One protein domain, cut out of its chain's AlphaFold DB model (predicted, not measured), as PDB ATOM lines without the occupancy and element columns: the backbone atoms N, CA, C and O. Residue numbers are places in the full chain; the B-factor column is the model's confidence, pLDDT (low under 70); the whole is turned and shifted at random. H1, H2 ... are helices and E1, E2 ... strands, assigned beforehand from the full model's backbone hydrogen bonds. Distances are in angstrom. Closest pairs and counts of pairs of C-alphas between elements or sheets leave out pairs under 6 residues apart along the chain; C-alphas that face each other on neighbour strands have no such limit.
ATOM      1  N   PRO A  20      13.646  -5.245 -56.960       68.38
ATOM      2  CA  PRO A  20      12.282  -5.322 -56.478       68.38
ATOM      3  C   PRO A  20      11.283  -4.972 -57.595       68.38
ATOM      4  O   PRO A  20      11.351  -3.914 -58.217       68.38
ATOM      5  N   GLN A  21      10.327  -5.860 -57.801       75.19
ATOM      6  CA  GLN A  21       9.122  -5.747 -58.598       75.19
ATOM      7  C   GLN A  21       8.082  -4.846 -57.920       75.19
ATOM      8  O   GLN A  21       8.095  -4.593 -56.708       75.19
ATOM      9  N   LYS A  22       7.128  -4.353 -58.715       78.38
ATOM     10  CA  LYS A  22       6.018  -3.540 -58.195       78.38
ATOM     11  C   LYS A  22       4.988  -4.379 -57.440       78.38
ATOM     12  O   LYS A  22       4.457  -3.887 -56.446       78.38
ATOM     13  N   THR A  23       4.757  -5.613 -57.875       85.12
ATOM     14  CA  THR A  23       3.791  -6.571 -57.317       85.12
ATOM     15  C   THR A  23       4.454  -7.937 -57.137       85.12
ATOM     16  O   THR A  23       5.549  -8.171 -57.651       85.12
ATOM     17  N   LEU A  24       3.808  -8.843 -56.412       89.50
ATOM     18  CA  LEU A  24       4.040 -10.281 -56.515       89.50
ATOM     19  C   LEU A  24       3.712 -10.764 -57.934       89.50
ATOM     20  O   LEU A  24       3.102 -10.036 -58.730       89.50
ATOM     21  N   ASP A  25       4.158 -11.977 -58.246       92.06
ATOM     22  CA  ASP A  25       3.909 -12.590 -59.543       92.06
ATOM     23  C   ASP A  25       2.401 -12.816 -59.728       92.06
ATOM     24  O   ASP A  25       1.756 -13.455 -58.897       92.06
ATOM     25  N   GLN A  26       1.838 -12.273 -60.809       94.00
ATOM     26  CA  GLN A  26       0.395 -12.296 -61.080       94.00
ATOM     27  C   GLN A  26      -0.112 -13.656 -61.582       94.00
ATOM     28  O   GLN A  26      -1.310 -13.928 -61.524       94.00
ATOM     29  N   HIS A  27       0.777 -14.524 -62.067       94.25
ATOM     30  CA  HIS A  27       0.444 -15.912 -62.375       94.25
ATOM     31  C   HIS A  27       0.326 -16.731 -61.089       94.25
ATOM     32  O   HIS A  27      -0.526 -17.618 -60.991       94.25
ATOM     33  N   VAL A  28       1.153 -16.411 -60.087       94.38
ATOM     34  CA  VAL A  28       1.144 -17.107 -58.798       94.38
ATOM     35  C   VAL A  28       0.043 -16.577 -57.877       94.38
ATOM     36  O   VAL A  28      -0.714 -17.380 -57.316       94.38
ATOM     37  N   PHE A  29      -0.089 -15.252 -57.768       93.94
ATOM     38  CA  PHE A  29      -0.991 -14.559 -56.849       93.94
ATOM     39  C   PHE A  29      -2.068 -13.733 -57.565       93.94
ATOM     40  O   PHE A  29      -1.776 -12.928 -58.445       93.94
ATOM     41  N   SER A  30      -3.316 -13.836 -57.108       91.62
ATOM     42  CA  SER A  30      -4.379 -12.888 -57.423       91.62
ATOM     43  C   SER A  30      -4.310 -11.673 -56.493       91.62
ATOM     44  O   SER A  30      -4.150 -11.793 -55.275       91.62
ATOM     45  N   ASN A  31      -4.426 -10.477 -57.081       85.31
ATOM     46  CA  ASN A  31      -4.508  -9.197 -56.368       85.31
ATOM     47  C   ASN A  31      -3.425  -8.997 -55.286       85.31
ATOM     48  O   ASN A  31      -3.714  -8.447 -54.226       85.31
ATOM     49  N   ASP A  32      -2.197  -9.479 -55.514       82.44
ATOM     50  CA  ASP A  32      -1.053  -9.327 -54.592       82.44
ATOM     51  C   ASP A  32      -1.286  -9.896 -53.169       82.44
ATOM     52  O   ASP A  32      -0.632  -9.505 -52.190       82.44
ATOM     53  N   THR A  33      -2.267 -10.797 -53.032       84.62
ATOM     54  CA  THR A  33      -2.797 -11.224 -51.730       84.62
ATOM     55  C   THR A  33      -2.990 -12.726 -51.617       84.62
ATOM     56  O   THR A  33      -2.510 -13.295 -50.636       84.62
ATOM     57  N   LEU A  34      -3.655 -13.365 -52.580       92.50
ATOM     58  CA  LEU A  34      -4.047 -14.773 -52.496       92.50
ATOM     59  C   LEU A  34      -3.418 -15.598 -53.610       92.50
ATOM     60  O   LEU A  34      -3.181 -15.071 -54.688       92.50
ATOM     61  N   LEU A  35      -3.176 -16.891 -53.395       93.94
ATOM     62  CA  LEU A  35      -2.803 -17.773 -54.506       93.94
ATOM     63  C   LEU A  35      -3.949 -17.872 -55.517       93.94
ATOM     64  O   LEU A  35      -5.119 -17.972 -55.136       93.94
ATOM     65  N   THR A  36      -3.615 -17.913 -56.807       95.19
ATOM     66  CA  THR A  36      -4.613 -18.225 -57.835       95.19
ATOM     67  C   THR A  36      -5.099 -19.671 -57.686       95.19
ATOM     68  O   THR A  36      -4.400 -20.544 -57.161       95.19
ATOM     69  N   GLN A  37      -6.308 -19.960 -58.176       94.94
ATOM     70  CA  GLN A  37      -6.842 -21.327 -58.166       94.94
ATOM     71  C   GLN A  37      -5.942 -22.293 -58.950       94.94
ATOM     72  O   GLN A  37      -5.745 -23.436 -58.532       94.94
ATOM     73  N   TYR A  38      -5.364 -21.825 -60.059       95.88
ATOM     74  CA  TYR A  38      -4.408 -22.594 -60.846       95.88
ATOM     75  C   TYR A  38      -3.149 -22.920 -60.035       95.88
ATOM     76  O   TYR A  38      -2.761 -24.086 -59.972       95.88
ATOM     77  N   SER A  39      -2.569 -21.932 -59.344       95.62
ATOM     78  CA  SER A  39      -1.408 -22.147 -58.473       95.62
ATOM     79  C   SER A  39      -1.688 -23.185 -57.395       95.62
ATOM     80  O   SER A  39      -0.914 -24.124 -57.215       95.62
ATOM     81  N   ARG A  40      -2.842 -23.081 -56.723       96.31
ATOM     82  CA  ARG A  40      -3.253 -24.064 -55.710       96.31
ATOM     83  C   ARG A  40      -3.366 -25.471 -56.290       96.31
ATOM     84  O   ARG A  40      -2.912 -26.423 -55.663       96.31
ATOM     85  N   LYS A  41      -3.933 -25.609 -57.491       96.88
ATOM     86  CA  LYS A  41      -4.044 -26.901 -58.178       96.88
ATOM     87  C   LYS A  41      -2.671 -27.504 -58.484       96.88
ATOM     88  O   LYS A  41      -2.480 -28.688 -58.232       96.88
ATOM     89  N   GLN A  42      -1.724 -26.716 -58.994       97.56
ATOM     90  CA  GLN A  42      -0.383 -27.218 -59.317       97.56
ATOM     91  C   GLN A  42       0.394 -27.638 -58.067       97.56
ATOM     92  O   GLN A  42       0.970 -28.723 -58.051       97.56
ATOM     93  N   VAL A  43       0.339 -26.838 -56.997       96.62
ATOM     94  CA  VAL A  43       0.958 -27.203 -55.714       96.62
ATOM     95  C   VAL A  43       0.324 -28.479 -55.147       96.62
ATOM     96  O   VAL A  43       1.048 -29.384 -54.749       96.62
ATOM     97  N   ASN A  44      -1.007 -28.616 -55.191       96.69
ATOM     98  CA  ASN A  44      -1.683 -29.850 -54.772       96.69
ATOM     99  C   ASN A  44      -1.256 -31.072 -55.592       96.69
ATOM    100  O   ASN A  44      -1.077 -32.142 -55.025       96.69
ATOM    101  N   ASN A  45      -1.088 -30.933 -56.909       97.06
ATOM    102  CA  ASN A  45      -0.628 -32.040 -57.746       97.06
ATOM    103  C   ASN A  45       0.778 -32.500 -57.335       97.06
ATOM    104  O   ASN A  45       0.986 -33.697 -57.154       97.06
ATOM    105  N   ALA A  46       1.704 -31.556 -57.130       95.94
ATOM    106  CA  ALA A  46       3.060 -31.854 -56.675       95.94
ATOM    107  C   ALA A  46       3.063 -32.532 -55.295       95.94
ATOM    108  O   ALA A  46       3.713 -33.557 -55.108       95.94
ATOM    109  N   LEU A  47       2.286 -32.003 -54.344       94.50
ATOM    110  CA  LEU A  47       2.153 -32.582 -53.005       94.50
ATOM    111  C   LEU A  47       1.569 -33.996 -53.049       94.50
ATOM    112  O   LEU A  47       2.098 -34.889 -52.399       94.50
ATOM    113  N   ASN A  48       0.511 -34.217 -53.830       93.81
ATOM    114  CA  ASN A  48      -0.109 -35.533 -53.954       93.81
ATOM    115  C   ASN A  48       0.852 -36.554 -54.567       93.81
ATOM    116  O   ASN A  48       0.916 -37.682 -54.087       93.81
ATOM    117  N   GLU A  49       1.615 -36.176 -55.597       94.31
ATOM    118  CA  GLU A  49       2.628 -37.068 -56.166       94.31
ATOM    119  C   GLU A  49       3.705 -37.413 -55.132       94.31
ATOM    120  O   GLU A  49       3.994 -38.588 -54.915       94.31
ATOM    121  N   PHE A  50       4.235 -36.410 -54.427       92.94
ATOM    122  CA  PHE A  50       5.225 -36.634 -53.377       92.94
ATOM    123  C   PHE A  50       4.702 -37.563 -52.270       92.94
ATOM    124  O   PHE A  50       5.362 -38.544 -51.924       92.94
ATOM    125  N   LEU A  51       3.498 -37.302 -51.752       90.31
ATOM    126  CA  LEU A  51       2.887 -38.106 -50.690       90.31
ATOM    127  C   LEU A  51       2.587 -39.544 -51.139       90.31
ATOM    128  O   LEU A  51       2.747 -40.475 -50.353       90.31
ATOM    129  N   ASN A  52       2.220 -39.743 -52.406       90.50
ATOM    130  CA  ASN A  52       2.039 -41.080 -52.971       90.50
ATOM    131  C   ASN A  52       3.372 -41.837 -53.106       90.50
ATOM    132  O   ASN A  52       3.404 -43.057 -52.932       90.50
ATOM    133  N   ASN A  53       4.474 -41.130 -53.377       89.69
ATOM    134  CA  ASN A  53       5.794 -41.736 -53.553       89.69
ATOM    135  C   ASN A  53       6.414 -42.209 -52.230       89.69
ATOM    136  O   ASN A  53       7.018 -43.281 -52.199       89.69
ATOM    137  N   ILE A  54       6.243 -41.459 -51.133       85.31
ATOM    138  CA  ILE A  54       6.896 -41.773 -49.849       85.31
ATOM    139  C   ILE A  54       6.316 -43.002 -49.129       85.31
ATOM    140  O   ILE A  54       6.929 -43.461 -48.168       85.31
ATOM    141  N   LYS A  55       5.165 -43.549 -49.568       74.81
ATOM    142  CA  LYS A  55       4.468 -44.759 -49.048       74.81
ATOM    143  C   LYS A  55       4.167 -44.797 -47.540       74.81
ATOM    144  O   LYS A  55       3.524 -45.727 -47.061       74.81
ATOM    145  N   ILE A  56       4.608 -43.791 -46.803       74.00
ATOM    146  CA  ILE A  56       4.404 -43.552 -45.384       74.00
ATOM    147  C   ILE A  56       3.716 -42.200 -45.327       74.00
ATOM    148  O   ILE A  56       4.204 -41.248 -45.924       74.00
ATOM    149  N   PHE A  57       2.589 -42.105 -44.632       72.38
ATOM    150  CA  PHE A  57       1.871 -40.843 -44.480       72.38
ATOM    151  C   PHE A  57       2.254 -40.223 -43.134       72.38
ATOM    152  O   PHE A  57       1.567 -40.486 -42.141       72.38
ATOM    153  N   PRO A  58       3.363 -39.453 -43.041       76.00
ATOM    154  CA  PRO A  58       3.638 -38.705 -41.827       76.00
ATOM    155  C   PRO A  58       2.460 -37.776 -41.555       76.00
ATOM    156  O   PRO A  58       1.842 -37.241 -42.480       76.00
ATOM    157  N   LYS A  59       2.160 -37.556 -40.275       84.31
ATOM    158  CA  LYS A  59       1.231 -36.496 -39.898       84.31
ATOM    159  C   LYS A  59       1.824 -35.167 -40.371       84.31
ATOM    160  O   LYS A  59       2.880 -34.751 -39.899       84.31
ATOM    161  N   ILE A  60       1.160 -34.541 -41.340       89.38
ATOM    162  CA  ILE A  60       1.533 -33.221 -41.846       89.38
ATOM    163  C   ILE A  60       0.971 -32.190 -40.876       89.38
ATOM    164  O   ILE A  60      -0.243 -32.059 -40.731       89.38
ATOM    165  N   GLU A  61       1.861 -31.462 -40.219       90.38
ATOM    166  CA  GLU A  61       1.511 -30.417 -39.256       90.38
ATOM    167  C   GLU A  61       1.223 -29.084 -39.959       90.38
ATOM    168  O   GLU A  61       0.494 -28.236 -39.448       90.38
ATOM    169  N   GLY A  62       1.753 -28.893 -41.169       91.56
ATOM    170  CA  GLY A  62       1.466 -27.714 -41.971       91.56
ATOM    171  C   GLY A  62       2.080 -27.760 -43.361       91.56
ATOM    172  O   GLY A  62       3.014 -28.512 -43.626       91.56
ATOM    173  N   ILE A  63       1.548 -26.920 -44.248       94.19
ATOM    174  CA  ILE A  63       2.109 -26.680 -45.576       94.19
ATOM    175  C   ILE A  63       2.235 -25.176 -45.768       94.19
ATOM    176  O   ILE A  63       1.253 -24.433 -45.653       94.19
ATOM    177  N   VAL A  64       3.452 -24.734 -46.051       94.00
ATOM    178  CA  VAL A  64       3.790 -23.326 -46.229       94.00
ATOM    179  C   VAL A  64       4.446 -23.107 -47.581       94.00
ATOM    180  O   VAL A  64       5.134 -23.979 -48.095       94.00
ATOM    181  N   ILE A  65       4.243 -21.929 -48.154       93.00
ATOM    182  CA  ILE A  65       5.100 -21.414 -49.220       93.00
ATOM    183  C   ILE A  65       6.070 -20.434 -48.566       93.00
ATOM    184  O   ILE A  65       5.682 -19.700 -47.648       93.00
ATOM    185  N   VAL A  66       7.320 -20.452 -49.013       88.69
ATOM    186  CA  VAL A  66       8.398 -19.570 -48.550       88.69
ATOM    187  C   VAL A  66       9.208 -19.058 -49.745       88.69
ATOM    188  O   VAL A  66       8.815 -19.226 -50.901       88.69
ATOM    189  N   GLY A  67      10.318 -18.377 -49.472       81.50
ATOM    190  CA  GLY A  67      11.301 -18.051 -50.495       81.50
ATOM    191  C   GLY A  67      10.942 -16.857 -51.377       81.50
ATOM    192  O   GLY A  67      10.135 -15.982 -51.040       81.50
ATOM    193  N   SER A  68      11.629 -16.781 -52.518       80.81
ATOM    194  CA  SER A  68      11.685 -15.557 -53.327       80.81
ATOM    195  C   SER A  68      10.344 -15.176 -53.951       80.81
ATOM    196  O   SER A  68      10.071 -13.982 -54.092       80.81
ATOM    197  N   ILE A  69       9.481 -16.155 -54.243       88.25
ATOM    198  CA  ILE A  69       8.173 -15.922 -54.864       88.25
ATOM    199  C   ILE A  69       7.207 -15.145 -53.961       88.25
ATOM    200  O   ILE A  69       6.336 -14.427 -54.448       88.25
ATOM    201  N   LEU A  70       7.387 -15.233 -52.638       87.88
ATOM    202  CA  LEU A  70       6.607 -14.461 -51.667       87.88
ATOM    203  C   LEU A  70       7.115 -13.037 -51.477       87.88
ATOM    204  O   LEU A  70       6.529 -12.245 -50.736       87.88
ATOM    205  N   THR A  71       8.238 -12.707 -52.096       80.00
ATOM    206  CA  THR A  71       8.815 -11.375 -52.051       80.00
ATOM    207  C   THR A  71       8.536 -10.679 -53.366       80.00
ATOM    208  O   THR A  71       8.367 -11.307 -54.405       80.00
ATOM    209  N   ARG A  72       8.599  -9.351 -53.376       78.94
ATOM    210  CA  ARG A  72       8.647  -8.618 -54.641       78.94
ATOM    211  C   ARG A  72      10.022  -8.719 -55.309       78.94
ATOM    212  O   ARG A  72      10.339  -7.859 -56.093       78.94
ATOM    213  N   GLN A  73      10.875  -9.688 -55.000       75.88
ATOM    214  CA  GLN A  73      12.165  -9.891 -55.678       75.88
ATOM    215  C   GLN A  73      12.153 -11.135 -56.569       75.88
ATOM    216  O   GLN A  73      13.208 -11.662 -56.914       75.88
ATOM    217  N   TRP A  74      10.968 -11.623 -56.926       82.38
ATOM    218  CA  TRP A  74      10.834 -12.720 -57.867       82.38
ATOM    219  C   TRP A  74      11.324 -12.318 -59.271       82.38
ATOM    220  O   TRP A  74      11.287 -11.149 -59.682       82.38
ATOM    221  N   THR A  75      11.794 -13.318 -60.012       81.88
ATOM    222  CA  THR A  75      12.184 -13.228 -61.426       81.88
ATOM    223  C   THR A  75      11.509 -14.347 -62.205       81.88
ATOM    224  O   THR A  75      11.022 -15.288 -61.592       81.88
ATOM    225  N   GLU A  76      11.541 -14.317 -63.541       82.81
ATOM    226  CA  GLU A  76      11.018 -15.417 -64.378       82.81
ATOM    227  C   GLU A  76      11.642 -16.789 -64.069       82.81
ATOM    228  O   GLU A  76      11.041 -17.811 -64.381       82.81
ATOM    229  N   ASN A  77      12.824 -16.808 -63.446       79.81
ATOM    230  CA  ASN A  77      13.545 -18.023 -63.067       79.81
ATOM    231  C   ASN A  77      13.371 -18.387 -61.586       79.81
ATOM    232  O   ASN A  77      14.003 -19.332 -61.126       79.81
ATOM    233  N   SER A  78      12.588 -17.618 -60.822       84.88
ATOM    234  CA  SER A  78      12.271 -17.970 -59.437       84.88
ATOM    235  C   SER A  78      11.517 -19.293 -59.398       84.88
ATOM    236  O   SER A  78      10.684 -19.564 -60.258       84.88
ATOM    237  N   ASP A  79      11.787 -20.094 -58.387       91.25
ATOM    238  CA  ASP A  79      11.014 -21.271 -58.037       91.25
ATOM    239  C   ASP A  79       9.945 -20.945 -56.988       91.25
ATOM    240  O   ASP A  79       9.866 -19.841 -56.436       91.25
ATOM    241  N   ILE A  80       9.063 -21.917 -56.773       93.62
ATOM    242  CA  ILE A  80       8.026 -21.893 -55.750       93.62
ATOM    243  C   ILE A  80       8.410 -22.923 -54.700       93.62
ATOM    244  O   ILE A  80       8.220 -24.123 -54.903       93.62
ATOM    245  N   ASP A  81       8.940 -22.429 -53.584       92.88
ATOM    246  CA  ASP A  81       9.385 -23.253 -52.467       92.88
ATOM    247  C   ASP A  81       8.201 -23.617 -51.566       92.88
ATOM    248  O   ASP A  81       7.616 -22.761 -50.895       92.88
ATOM    249  N   VAL A  82       7.843 -24.899 -51.547       94.88
ATOM    250  CA  VAL A  82       6.747 -25.456 -50.751       94.88
ATOM    251  C   VAL A  82       7.331 -26.279 -49.606       94.88
ATOM    252  O   VAL A  82       7.870 -27.359 -49.818       94.88
ATOM    253  N   GLY A  83       7.217 -25.779 -48.381       92.81
ATOM    254  CA  GLY A  83       7.627 -26.485 -47.170       92.81
ATOM    255  C   GLY A  83       6.500 -27.351 -46.611       92.81
ATOM    256  O   GLY A  83       5.410 -26.850 -46.329       92.81
ATOM    257  N   ILE A  84       6.773 -28.639 -46.405       91.81
ATOM    258  CA  ILE A  84       5.923 -29.563 -45.649       91.81
ATOM    259  C   ILE A  84       6.497 -29.679 -44.239       91.81
ATOM    260  O   ILE A  84       7.646 -30.078 -44.061       91.81
ATOM    261  N   ILE A  85       5.691 -29.339 -43.239       91.31
ATOM    262  CA  ILE A  85       6.074 -29.388 -41.831       91.31
ATOM    263  C   ILE A  85       5.626 -30.725 -41.255       91.31
ATOM    264  O   ILE A  85       4.436 -31.049 -41.292       91.31
ATOM    265  N   ILE A  86       6.574 -31.488 -40.721       90.62
ATOM    266  CA  ILE A  86       6.336 -32.801 -40.117       90.62
ATOM    267  C   ILE A  86       7.132 -32.948 -38.821       90.62
ATOM    268  O   ILE A  86       8.165 -32.308 -38.636       90.62
ATOM    269  N   ASP A  87       6.684 -33.832 -37.939       90.31
ATOM    270  CA  ASP A  87       7.442 -34.202 -36.746       90.31
ATOM    271  C   ASP A  87       8.465 -35.301 -37.077       90.31
ATOM    272  O   ASP A  87       8.111 -36.448 -37.379       90.31
ATOM    273  N   TYR A  88       9.751 -34.946 -37.029       90.25
ATOM    274  CA  TYR A  88      10.829 -35.887 -37.328       90.25
ATOM    275  C   TYR A  88      10.954 -36.969 -36.260       90.25
ATOM    276  O   TYR A  88      11.336 -38.088 -36.593       90.25
ATOM    277  N   ASP A  89      10.604 -36.690 -35.006       89.06
ATOM    278  CA  ASP A  89      10.757 -37.655 -33.919       89.06
ATOM    279  C   ASP A  89       9.761 -38.820 -34.076       89.06
ATOM    280  O   ASP A  89      10.063 -39.963 -33.722       89.06
ATOM    281  N   ILE A  90       8.595 -38.564 -34.684       87.00
ATOM    282  CA  ILE A  90       7.646 -39.611 -35.094       87.00
ATOM    283  C   ILE A  90       8.249 -40.473 -36.208       87.00
ATOM    284  O   ILE A  90       8.183 -41.703 -36.142       87.00
ATOM    285  N   LEU A  91       8.862 -39.850 -37.218       87.88
ATOM    286  CA  LEU A  91       9.469 -40.580 -38.330       87.88
ATOM    287  C   LEU A  91      10.701 -41.382 -37.922       87.88
ATOM    288  O   LEU A  91      10.862 -42.492 -38.413       87.88
ATOM    289  N   ILE A  92      11.524 -40.874 -37.004       89.62
ATOM    290  CA  ILE A  92      12.665 -41.606 -36.436       89.62
ATOM    291  C   ILE A  92      12.190 -42.939 -35.852       89.62
ATOM    292  O   ILE A  92      12.732 -43.993 -36.180       89.62
ATOM    293  N   LYS A  93      11.121 -42.901 -35.045       87.94
ATOM    294  CA  LYS A  93      10.529 -44.102 -34.438       87.94
ATOM    295  C   LYS A  93       9.940 -45.048 -35.481       87.94
ATOM    296  O   LYS A  93      10.131 -46.255 -35.375       87.94
ATOM    297  N   TYR A  94       9.230 -44.516 -36.475       86.69
ATOM    298  CA  TYR A  94       8.583 -45.324 -37.510       86.69
ATOM    299  C   TYR A  94       9.597 -46.003 -38.443       86.69
ATOM    300  O   TYR A  94       9.485 -47.194 -38.724       86.69
ATOM    301  N   LEU A  95      10.593 -45.247 -38.910       87.56
ATOM    302  CA  LEU A  95      11.638 -45.719 -39.819       87.56
ATOM    303  C   LEU A  95      12.730 -46.528 -39.104       87.56
ATOM    304  O   LEU A  95      13.547 -47.143 -39.782       87.56
ATOM    305  N   GLN A  96      12.746 -46.530 -37.765       89.50
ATOM    306  CA  GLN A  96      13.776 -47.171 -36.938       89.50
ATOM    307  C   GLN A  96      15.192 -46.691 -37.292       89.50
ATOM    308  O   GLN A  96      16.139 -47.471 -37.367       89.50
ATOM    309  N   VAL A  97      15.317 -45.386 -37.533       89.50
ATOM    310  CA  VAL A  97      16.582 -44.714 -37.849       89.50
ATOM    311  C   VAL A  97      17.159 -44.049 -36.608       89.50
ATOM    312  O   VAL A  97      16.450 -43.823 -35.628       89.50
ATOM    313  N   ASN A  98      18.450 -43.730 -36.633       86.81
ATOM    314  CA  ASN A  98      19.139 -43.251 -35.432       86.81
ATOM    315  C   ASN A  98      19.020 -41.739 -35.226       86.81
ATOM    316  O   ASN A  98      19.162 -41.253 -34.104       86.81
ATOM    317  N   ASP A  99      18.792 -40.983 -36.301       89.44
ATOM    318  CA  ASP A  99      18.795 -39.528 -36.247       89.44
ATOM    319  C   ASP A  99      17.942 -38.860 -37.342       89.44
ATOM    320  O   ASP A  99      17.371 -39.482 -38.240       89.44
ATOM    321  N   ARG A 100      17.872 -37.528 -37.259       86.56
ATOM    322  CA  ARG A 100      17.146 -36.657 -38.195       86.56
ATOM    323  C   ARG A 100      17.793 -36.589 -39.583       86.56
ATOM    324  O   ARG A 100      17.107 -36.274 -40.556       86.56
ATOM    325  N   ILE A 101      19.096 -36.860 -39.693       86.56
ATOM    326  CA  ILE A 101      19.828 -36.837 -40.967       86.56
ATOM    327  C   ILE A 101      19.392 -38.028 -41.819       86.56
ATOM    328  O   ILE A 101      19.193 -37.877 -43.024       86.56
ATOM    329  N   GLU A 102      19.223 -39.199 -41.211       87.19
ATOM    330  CA  GLU A 102      18.712 -40.394 -41.876       87.19
ATOM    331  C   GLU A 102      17.268 -40.203 -42.357       87.19
ATOM    332  O   GLU A 102      16.979 -40.518 -43.514       87.19
ATOM    333  N   VAL A 103      16.399 -39.576 -41.552       87.69
ATOM    334  CA  VAL A 103      15.041 -39.185 -41.989       87.69
ATOM    335  C   VAL A 103      15.097 -38.261 -43.206       87.69
ATOM    336  O   VAL A 103      14.445 -38.520 -44.218       87.69
ATOM    337  N   TYR A 104      15.908 -37.201 -43.143       86.31
ATOM    338  CA  TYR A 104      16.054 -36.268 -44.259       86.31
ATOM    339  C   TYR A 104      16.558 -36.971 -45.526       86.31
ATOM    340  O   TYR A 104      16.002 -36.769 -46.604       86.31
ATOM    341  N   LYS A 105      17.576 -37.835 -45.409       87.06
ATOM    342  CA  LYS A 105      18.105 -38.616 -46.537       87.06
ATOM    343  C   LYS A 105      17.032 -39.505 -47.153       87.06
ATOM    344  O   LYS A 105      16.879 -39.472 -48.372       87.06
ATOM    345  N   TYR A 106      16.285 -40.241 -46.332       89.12
ATOM    346  CA  TYR A 106      15.193 -41.095 -46.791       89.12
ATOM    347  C   TYR A 106      14.177 -40.301 -47.620       89.12
ATOM    348  O   TYR A 106      13.901 -40.648 -48.765       89.12
ATOM    349  N   LEU A 107      13.689 -39.181 -47.085       88.94
ATOM    350  CA  LEU A 107      12.677 -38.376 -47.765       88.94
ATOM    351  C   LEU A 107      13.227 -37.650 -49.005       88.94
ATOM    352  O   LEU A 107      12.515 -37.487 -49.995       88.94
ATOM    353  N   SER A 108      14.505 -37.258 -48.985       86.94
ATOM    354  CA  SER A 108      15.153 -36.543 -50.091       86.94
ATOM    355  C   SER A 108      15.224 -37.338 -51.395       86.94
ATOM    356  O   SER A 108      15.329 -36.733 -52.460       86.94
ATOM    357  N   ILE A 109      15.153 -38.671 -51.328       89.69
ATOM    358  CA  ILE A 109      15.098 -39.535 -52.514       89.69
ATOM    359  C   ILE A 109      13.805 -39.253 -53.284       89.69
ATOM    360  O   ILE A 109      13.850 -38.967 -54.473       89.69
ATOM    361  N   PHE A 110      12.670 -39.219 -52.589       90.75
ATOM    362  CA  PHE A 110      11.360 -39.000 -53.206       90.75
ATOM    363  C   PHE A 110      11.142 -37.550 -53.650       90.75
ATOM    364  O   PHE A 110      10.395 -37.296 -54.592       90.75
ATOM    365  N   LEU A 111      11.808 -36.587 -53.002       90.06
ATOM    366  CA  LEU A 111      11.799 -35.192 -53.453       90.06
ATOM    367  C   LEU A 111      12.439 -35.033 -54.841       90.06
ATOM    368  O   LEU A 111      11.997 -34.184 -55.612       90.06
ATOM    369  N   GLN A 112      13.447 -35.844 -55.183       89.50
ATOM    370  CA  GLN A 112      14.107 -35.774 -56.495       89.50
ATOM    371  C   GLN A 112      13.175 -36.157 -57.648       89.50
ATOM    372  O   GLN A 112      13.334 -35.620 -58.741       89.50
ATOM    373  N   ASP A 113      12.191 -37.022 -57.399       89.75
ATOM    374  CA  ASP A 113      11.237 -37.470 -58.417       89.75
ATOM    375  C   ASP A 113      10.172 -36.408 -58.746       89.75
ATOM    376  O   ASP A 113       9.565 -36.440 -59.818       89.75
ATOM    377  N   VAL A 114       9.948 -35.455 -57.833       92.81
ATOM    378  CA  VAL A 114       8.859 -34.467 -57.926       92.81
ATOM    379  C   VAL A 114       9.372 -33.047 -58.180       92.81
ATOM    380  O   VAL A 114       8.736 -32.280 -58.910       92.81
ATOM    381  N   ASN A 115      10.520 -32.675 -57.608       92.31
ATOM    382  CA  ASN A 115      11.064 -31.323 -57.733       92.31
ATOM    383  C   ASN A 115      11.407 -30.988 -59.190       92.31
ATOM    384  O   ASN A 115      12.028 -31.777 -59.898       92.31
ATOM    385  N   ASN A 116      11.038 -29.779 -59.624       90.56
ATOM    386  CA  ASN A 116      11.144 -29.300 -61.010       90.56
ATOM    387  C   ASN A 116      10.250 -30.020 -62.040       90.56
ATOM    388  O   ASN A 116      10.426 -29.813 -63.240       90.56
ATOM    389  N   LYS A 117       9.288 -30.847 -61.611       95.62
ATOM    390  CA  LYS A 117       8.332 -31.506 -62.518       95.62
ATOM    391  C   LYS A 117       7.090 -30.657 -62.791       95.62
ATOM    392  O   LYS A 117       6.570 -30.641 -63.906       95.62
ATOM    393  N   TYR A 118       6.610 -29.959 -61.765       96.56
ATOM    394  CA  TYR A 118       5.415 -29.123 -61.824       96.56
ATOM    395  C   TYR A 118       5.778 -27.650 -61.936       96.56
ATOM    396  O   TYR A 118       6.764 -27.203 -61.355       96.56
ATOM    397  N   PHE A 119       4.947 -26.899 -62.659       96.00
ATOM    398  CA  PHE A 119       5.205 -25.497 -62.963       96.00
ATOM    399  C   PHE A 119       3.952 -24.648 -62.786       96.00
ATOM    400  O   PHE A 119       2.843 -25.058 -63.135       96.00
ATOM    401  N   ILE A 120       4.151 -23.424 -62.303       95.19
ATOM    402  CA  ILE A 120       3.172 -22.345 -62.415       95.19
ATOM    403  C   ILE A 120       3.766 -21.313 -63.362       95.19
ATOM    404  O   ILE A 120       4.751 -20.652 -63.034       95.19
ATOM    405  N   ASN A 121       3.188 -21.204 -64.560       93.19
ATOM    406  CA  ASN A 121       3.810 -20.494 -65.676       93.19
ATOM    407  C   ASN A 121       5.221 -21.053 -65.961       93.19
ATOM    408  O   ASN A 121       5.331 -22.182 -66.432       93.19
ATOM    409  N   LYS A 122       6.285 -20.302 -65.645       91.38
ATOM    410  CA  LYS A 122       7.687 -20.729 -65.798       91.38
ATOM    411  C   LYS A 122       8.350 -21.141 -64.482       91.38
ATOM    412  O   LYS A 122       9.467 -21.645 -64.512       91.38
ATOM    413  N   HIS A 123       7.685 -20.938 -63.346       93.69
ATOM    414  CA  HIS A 123       8.270 -21.187 -62.034       93.69
ATOM    415  C   HIS A 123       8.157 -22.669 -61.680       93.69
ATOM    416  O   HIS A 123       7.025 -23.151 -61.539       93.69
ATOM    417  N   PRO A 124       9.277 -23.403 -61.541       96.12
ATOM    418  CA  PRO A 124       9.231 -24.771 -61.050       96.12
ATOM    419  C   PRO A 124       8.779 -24.786 -59.590       96.12
ATOM    420  O   PRO A 124       9.114 -23.897 -58.807       96.12
ATOM    421  N   ILE A 125       8.022 -25.811 -59.222       96.00
ATOM    422  CA  ILE A 125       7.654 -26.084 -57.835       96.00
ATOM    423  C   ILE A 125       8.708 -27.014 -57.238       96.00
ATOM    424  O   ILE A 125       8.992 -28.079 -57.794       96.00
ATOM    425  N   ASN A 126       9.252 -26.609 -56.092       94.44
ATOM    426  CA  ASN A 126      10.202 -27.385 -55.309       94.44
ATOM    427  C   ASN A 126       9.629 -27.619 -53.913       94.44
ATOM    428  O   ASN A 126       9.265 -26.682 -53.206       94.44
ATOM    429  N   ILE A 127       9.533 -28.885 -53.524       93.81
ATOM    430  CA  ILE A 127       9.089 -29.311 -52.206       93.81
ATOM    431  C   ILE A 127      10.313 -29.478 -51.305       93.81
ATOM    432  O   ILE A 127      11.336 -30.053 -51.695       93.81
ATOM    433  N   TYR A 128      10.165 -29.001 -50.076       89.81
ATOM    434  CA  TYR A 128      11.102 -29.177 -48.980       89.81
ATOM    435  C   TYR A 128      10.362 -29.733 -47.778       89.81
ATOM    436  O   TYR A 128       9.151 -29.569 -47.629       89.81
ATOM    437  N   ILE A 129      11.111 -30.400 -46.916       88.62
ATOM    438  CA  ILE A 129      10.576 -30.988 -45.702       88.62
ATOM    439  C   ILE A 129      11.283 -30.332 -44.540       88.62
ATOM    440  O   ILE A 129      12.512 -30.227 -44.516       88.62
ATOM    441  N   ASN A 130      10.479 -29.880 -43.595       86.75
ATOM    442  CA  ASN A 130      10.926 -29.138 -42.446       86.75
ATOM    443  C   ASN A 130      10.430 -29.841 -41.197       86.75
ATOM    444  O   ASN A 130       9.266 -30.236 -41.102       86.75
ATOM    445  N   ASP A 131      11.328 -29.986 -40.235       86.06
ATOM    446  CA  ASP A 131      10.946 -30.455 -38.916       86.06
ATOM    447  C   ASP A 131      10.066 -29.394 -38.239       86.06
ATOM    448  O   ASP A 131      10.332 -28.195 -38.337       86.06
ATOM    449  N   ILE A 132       9.029 -29.809 -37.519       85.69
ATOM    450  CA  ILE A 132       8.231 -28.914 -36.675       85.69
ATOM    451  C   ILE A 132       9.092 -28.175 -35.641       85.69
ATOM    452  O   ILE A 132       8.783 -27.045 -35.259       85.69
ATOM    453  N   ASN A 133      10.199 -28.790 -35.222       81.88
ATOM    454  CA  ASN A 133      11.151 -28.185 -34.298       81.88
ATOM    455  C   ASN A 133      12.143 -27.234 -34.987       81.88
ATOM    456  O   ASN A 133      12.884 -26.517 -34.304       81.88
ATOM    457  N   ASP A 134      12.180 -27.200 -36.324       74.62
ATOM    458  CA  ASP A 134      13.031 -26.266 -37.046       74.62
ATOM    459  C   ASP A 134      12.501 -24.837 -36.931       74.62
ATOM    460  O   ASP A 134      11.314 -24.528 -37.022       74.62
ATOM    461  N   GLN A 135      13.437 -23.901 -36.810       67.06
ATOM    462  CA  GLN A 135      13.135 -22.479 -36.681       67.06
ATOM    463  C   GLN A 135      12.774 -21.816 -38.021       67.06
ATOM    464  O   GLN A 135      13.116 -20.651 -38.235       67.06
ATOM    465  N   ILE A 136      12.099 -22.522 -38.933       60.75
ATOM    466  CA  ILE A 136      11.747 -21.994 -40.260       60.75
ATOM    467  C   ILE A 136      10.955 -20.682 -40.137       60.75
ATOM    468  O   ILE A 136      11.295 -19.677 -40.757       60.75
ATOM    469  N   PHE A 137      10.030 -20.620 -39.170       58.78
ATOM    470  CA  PHE A 137       9.233 -19.430 -38.858       58.78
ATOM    471  C   PHE A 137      10.045 -18.222 -38.360       58.78
ATOM    472  O   PHE A 137       9.578 -17.080 -38.419       58.78
ATOM    473  N   LYS A 138      11.269 -18.450 -37.868       60.62
ATOM    474  CA  LYS A 138      12.197 -17.385 -37.462       60.62
ATOM    475  C   LYS A 138      13.115 -16.954 -38.608       60.62
ATOM    476  O   LYS A 138      13.561 -15.808 -38.615       60.62
ATOM    477  N   ARG A 139      13.400 -17.855 -39.553       63.06
ATOM    478  CA  ARG A 139      14.347 -17.648 -40.656       63.06
ATOM    479  C   ARG A 139      13.715 -16.927 -41.836       63.06
ATOM    480  O   ARG A 139      14.330 -15.991 -42.326       63.06
ATOM    481  N   ASP A 140      12.496 -17.287 -42.221       63.78
ATOM    482  CA  ASP A 140      11.816 -16.646 -43.345       63.78
ATOM    483  C   ASP A 140      11.018 -15.411 -42.893       63.78
ATOM    484  O   ASP A 140      10.390 -15.362 -41.832       63.78
ATOM    485  N   VAL A 141      11.074 -14.356 -43.688       66.94
ATOM    486  CA  VAL A 141      10.467 -13.022 -43.540       66.94
ATOM    487  C   VAL A 141       9.046 -13.043 -44.048       66.94
ATOM    488  O   VAL A 141       8.196 -12.380 -43.460       66.94
ATOM    489  N   ASN A 142       8.790 -13.832 -45.088       82.12
ATOM    490  CA  ASN A 142       7.480 -14.017 -45.672       82.12
ATOM    491  C   ASN A 142       7.125 -15.502 -45.657       82.12
ATOM    492  O   ASN A 142       7.873 -16.327 -46.167       82.12
ATOM    493  N   ILE A 143       5.979 -15.822 -45.062       88.88
ATOM    494  CA  ILE A 143       5.478 -17.189 -44.927       88.88
ATOM    495  C   ILE A 143       4.000 -17.165 -45.275       88.88
ATOM    496  O   ILE A 143       3.215 -16.438 -44.653       88.88
ATOM    497  N   TYR A 144       3.629 -17.967 -46.263       92.44
ATOM    498  CA  TYR A 144       2.256 -18.088 -46.728       92.44
ATOM    499  C   TYR A 144       1.714 -19.464 -46.355       92.44
ATOM    500  O   TYR A 144       2.260 -20.480 -46.773       92.44
ATOM    501  N   ASN A 145       0.645 -19.517 -45.564       93.38
ATOM    502  CA  ASN A 145      -0.024 -20.764 -45.226       93.38
ATOM    503  C   ASN A 145      -0.844 -21.236 -46.428       93.38
ATOM    504  O   ASN A 145      -1.840 -20.620 -46.817       93.38
ATOM    505  N   PHE A 146      -0.413 -22.348 -47.015       95.25
ATOM    506  CA  PHE A 146      -1.039 -22.898 -48.205       95.25
ATOM    507  C   PHE A 146      -2.441 -23.451 -47.915       95.25
ATOM    508  O   PHE A 146      -3.373 -23.234 -48.698       95.25
ATOM    509  N   ILE A 147      -2.612 -24.112 -46.765       92.00
ATOM    510  CA  ILE A 147      -3.871 -24.749 -46.364       92.00
ATOM    511  C   ILE A 147      -4.959 -23.694 -46.172       92.00
ATOM    512  O   ILE A 147      -5.999 -23.757 -46.829       92.00
ATOM    513  N   THR A 148      -4.692 -22.686 -45.339       92.81
ATOM    514  CA  THR A 148      -5.662 -21.627 -45.016       92.81
ATOM    515  C   THR A 148      -5.729 -20.526 -46.070       92.81
ATOM    516  O   THR A 148      -6.632 -19.698 -46.016       92.81
ATOM    517  N   ASN A 149      -4.813 -20.517 -47.046       92.12
ATOM    518  CA  ASN A 149      -4.708 -19.485 -48.079       92.12
ATOM    519  C   ASN A 149      -4.485 -18.075 -47.505       92.12
ATOM    520  O   ASN A 149      -5.065 -17.096 -47.975       92.12
ATOM    521  N   THR A 150      -3.665 -17.963 -46.462       91.88
ATOM    522  CA  THR A 150      -3.427 -16.699 -45.754       91.88
ATOM    523  C   THR A 150      -1.948 -16.471 -45.487       91.88
ATOM    524  O   THR A 150      -1.140 -17.395 -45.453       91.88
ATOM    525  N   TRP A 151      -1.575 -15.212 -45.276       90.56
ATOM    526  CA  TRP A 151      -0.228 -14.865 -44.841       90.56
ATOM    527  C   TRP A 151      -0.063 -15.184 -43.354       90.56
ATOM    528  O   TRP A 151      -0.758 -14.604 -42.525       90.56
ATOM    529  N   THR A 152       0.885 -16.058 -43.018       86.69
ATOM    530  CA  THR A 152       1.325 -16.267 -41.628       86.69
ATOM    531  C   THR A 152       2.254 -15.137 -41.196       86.69
ATOM    532  O   THR A 152       2.199 -14.665 -40.066       86.69
ATOM    533  N   LYS A 153       3.112 -14.682 -42.116       83.25
ATOM    534  CA  LYS A 153       4.049 -13.577 -41.916       83.25
ATOM    535  C   LYS A 153       4.221 -12.842 -43.241       83.25
ATOM    536  O   LYS A 153       4.522 -13.478 -44.247       83.25
ATOM    537  N   LYS A 154       4.007 -11.523 -43.259       82.00
ATOM    538  CA  LYS A 154       4.177 -10.680 -44.452       82.00
ATOM    539  C   LYS A 154       4.855  -9.376 -44.063       82.00
ATOM    540  O   LYS A 154       4.269  -8.565 -43.353       82.00
ATOM    541  N   ILE A 155       6.064  -9.152 -44.558       70.62
ATOM    542  CA  ILE A 155       6.742  -7.864 -44.435       70.62
ATOM    543  C   ILE A 155       6.473  -7.060 -45.705       70.62
ATOM    544  O   ILE A 155       6.815  -7.449 -46.827       70.62
TER     545      ILE A 155
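What this domain is: This is residues 20 to 155 of the 286 residues of an uncharacterized protein of Candidatus Pacearchaeota archaeon (UniProt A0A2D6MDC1). A strongly twisted five-stranded sheet has the long helix H1 slanting over one face, while H3 packs on its edge strand E3. H2 lies at one end of the long axis, the unnamed residues 20 to 36 lie toward the other end, and the small H4 grazes the sheet. The printed part has 136 residues, with four named helices and five named strands in the order H1 E1 E2 H2 H3 E3 H4 E4 E5. The sheet order is E3 E2 E1 E4 E5, mixed, and the class is mixed, helices and strands. The whole is compact, with a radius of gyration of the C-alphas of 15.1 A, and elongated, spanning 49 by 29 by 23 A.

How they stand to each other: H1, residues 37 to 53, is on the sheet at a height of 9.3 A, forming two layers, a helix on one face of a sheet. It runs slantwise to the strands, at 49 degrees to E2, residues 80 to 86, on the local plane. Its closest C-alphas to E3, residues 123 to 131, are Val 43 and Ile 125, 7.1 A. E1, residues 60 to 66, and E2 form an antiparallel hairpin, with N 83 and O 64 at 2.8 A. H2, residues 88 to 95, is only just not on the sheet, with 4 pairs of C-alphas within 10 A. H3, residues 100 to 114, touches H2 with residues 100 to 103 alone, about perpendicular at 82 degrees; the closest C-alphas are Tyr 88 and Arg 100, 6.4 A. H1 and H3 touch at a steep tilt of 59 degrees, opposite ways; the closest C-alphas are Asn 53 and Phe 110, 6.2 A. E2, H2, H3 and E3 form a strand-helix-strand unit, parallel neighbour strands with helices between, with N 82 and O 126 at 2.8 A. E3, H4, residues 136 to 139, and E4, residues 143 to 145, form a split unit, its strands not neighbours, with a right-handed crossover. E4 is antiparallel to E1, with N 65 and O 144 at 2.8 A. E5, residues 150 to 153, forms a hairpin with E4, with N 145 and O 150 at 2.8 A. Each O i to N i+4 pair is within hydrogen-bond range in H1 and H2, and 7 of 11 in H3; H4 is too short for one.

Where its parts are: H1 begins at C-alpha 37, (-6.842, -21.327, -58.166), and is 24.4 A long. E1 measures 16.7 A, E2 19.1 A, H3 21.5 A and E3 25.0 A. E5 ends at C-alpha 153, (4.049, -13.577, -41.916).

The domain as a whole: The C-alphas of Lys 22 and Gln 96, the two farthest apart, are 49.1 A apart. The printed part has no cut, and E1 to E2 is the long link. Residue 20 and residues 135 to 141 have pLDDT under 70.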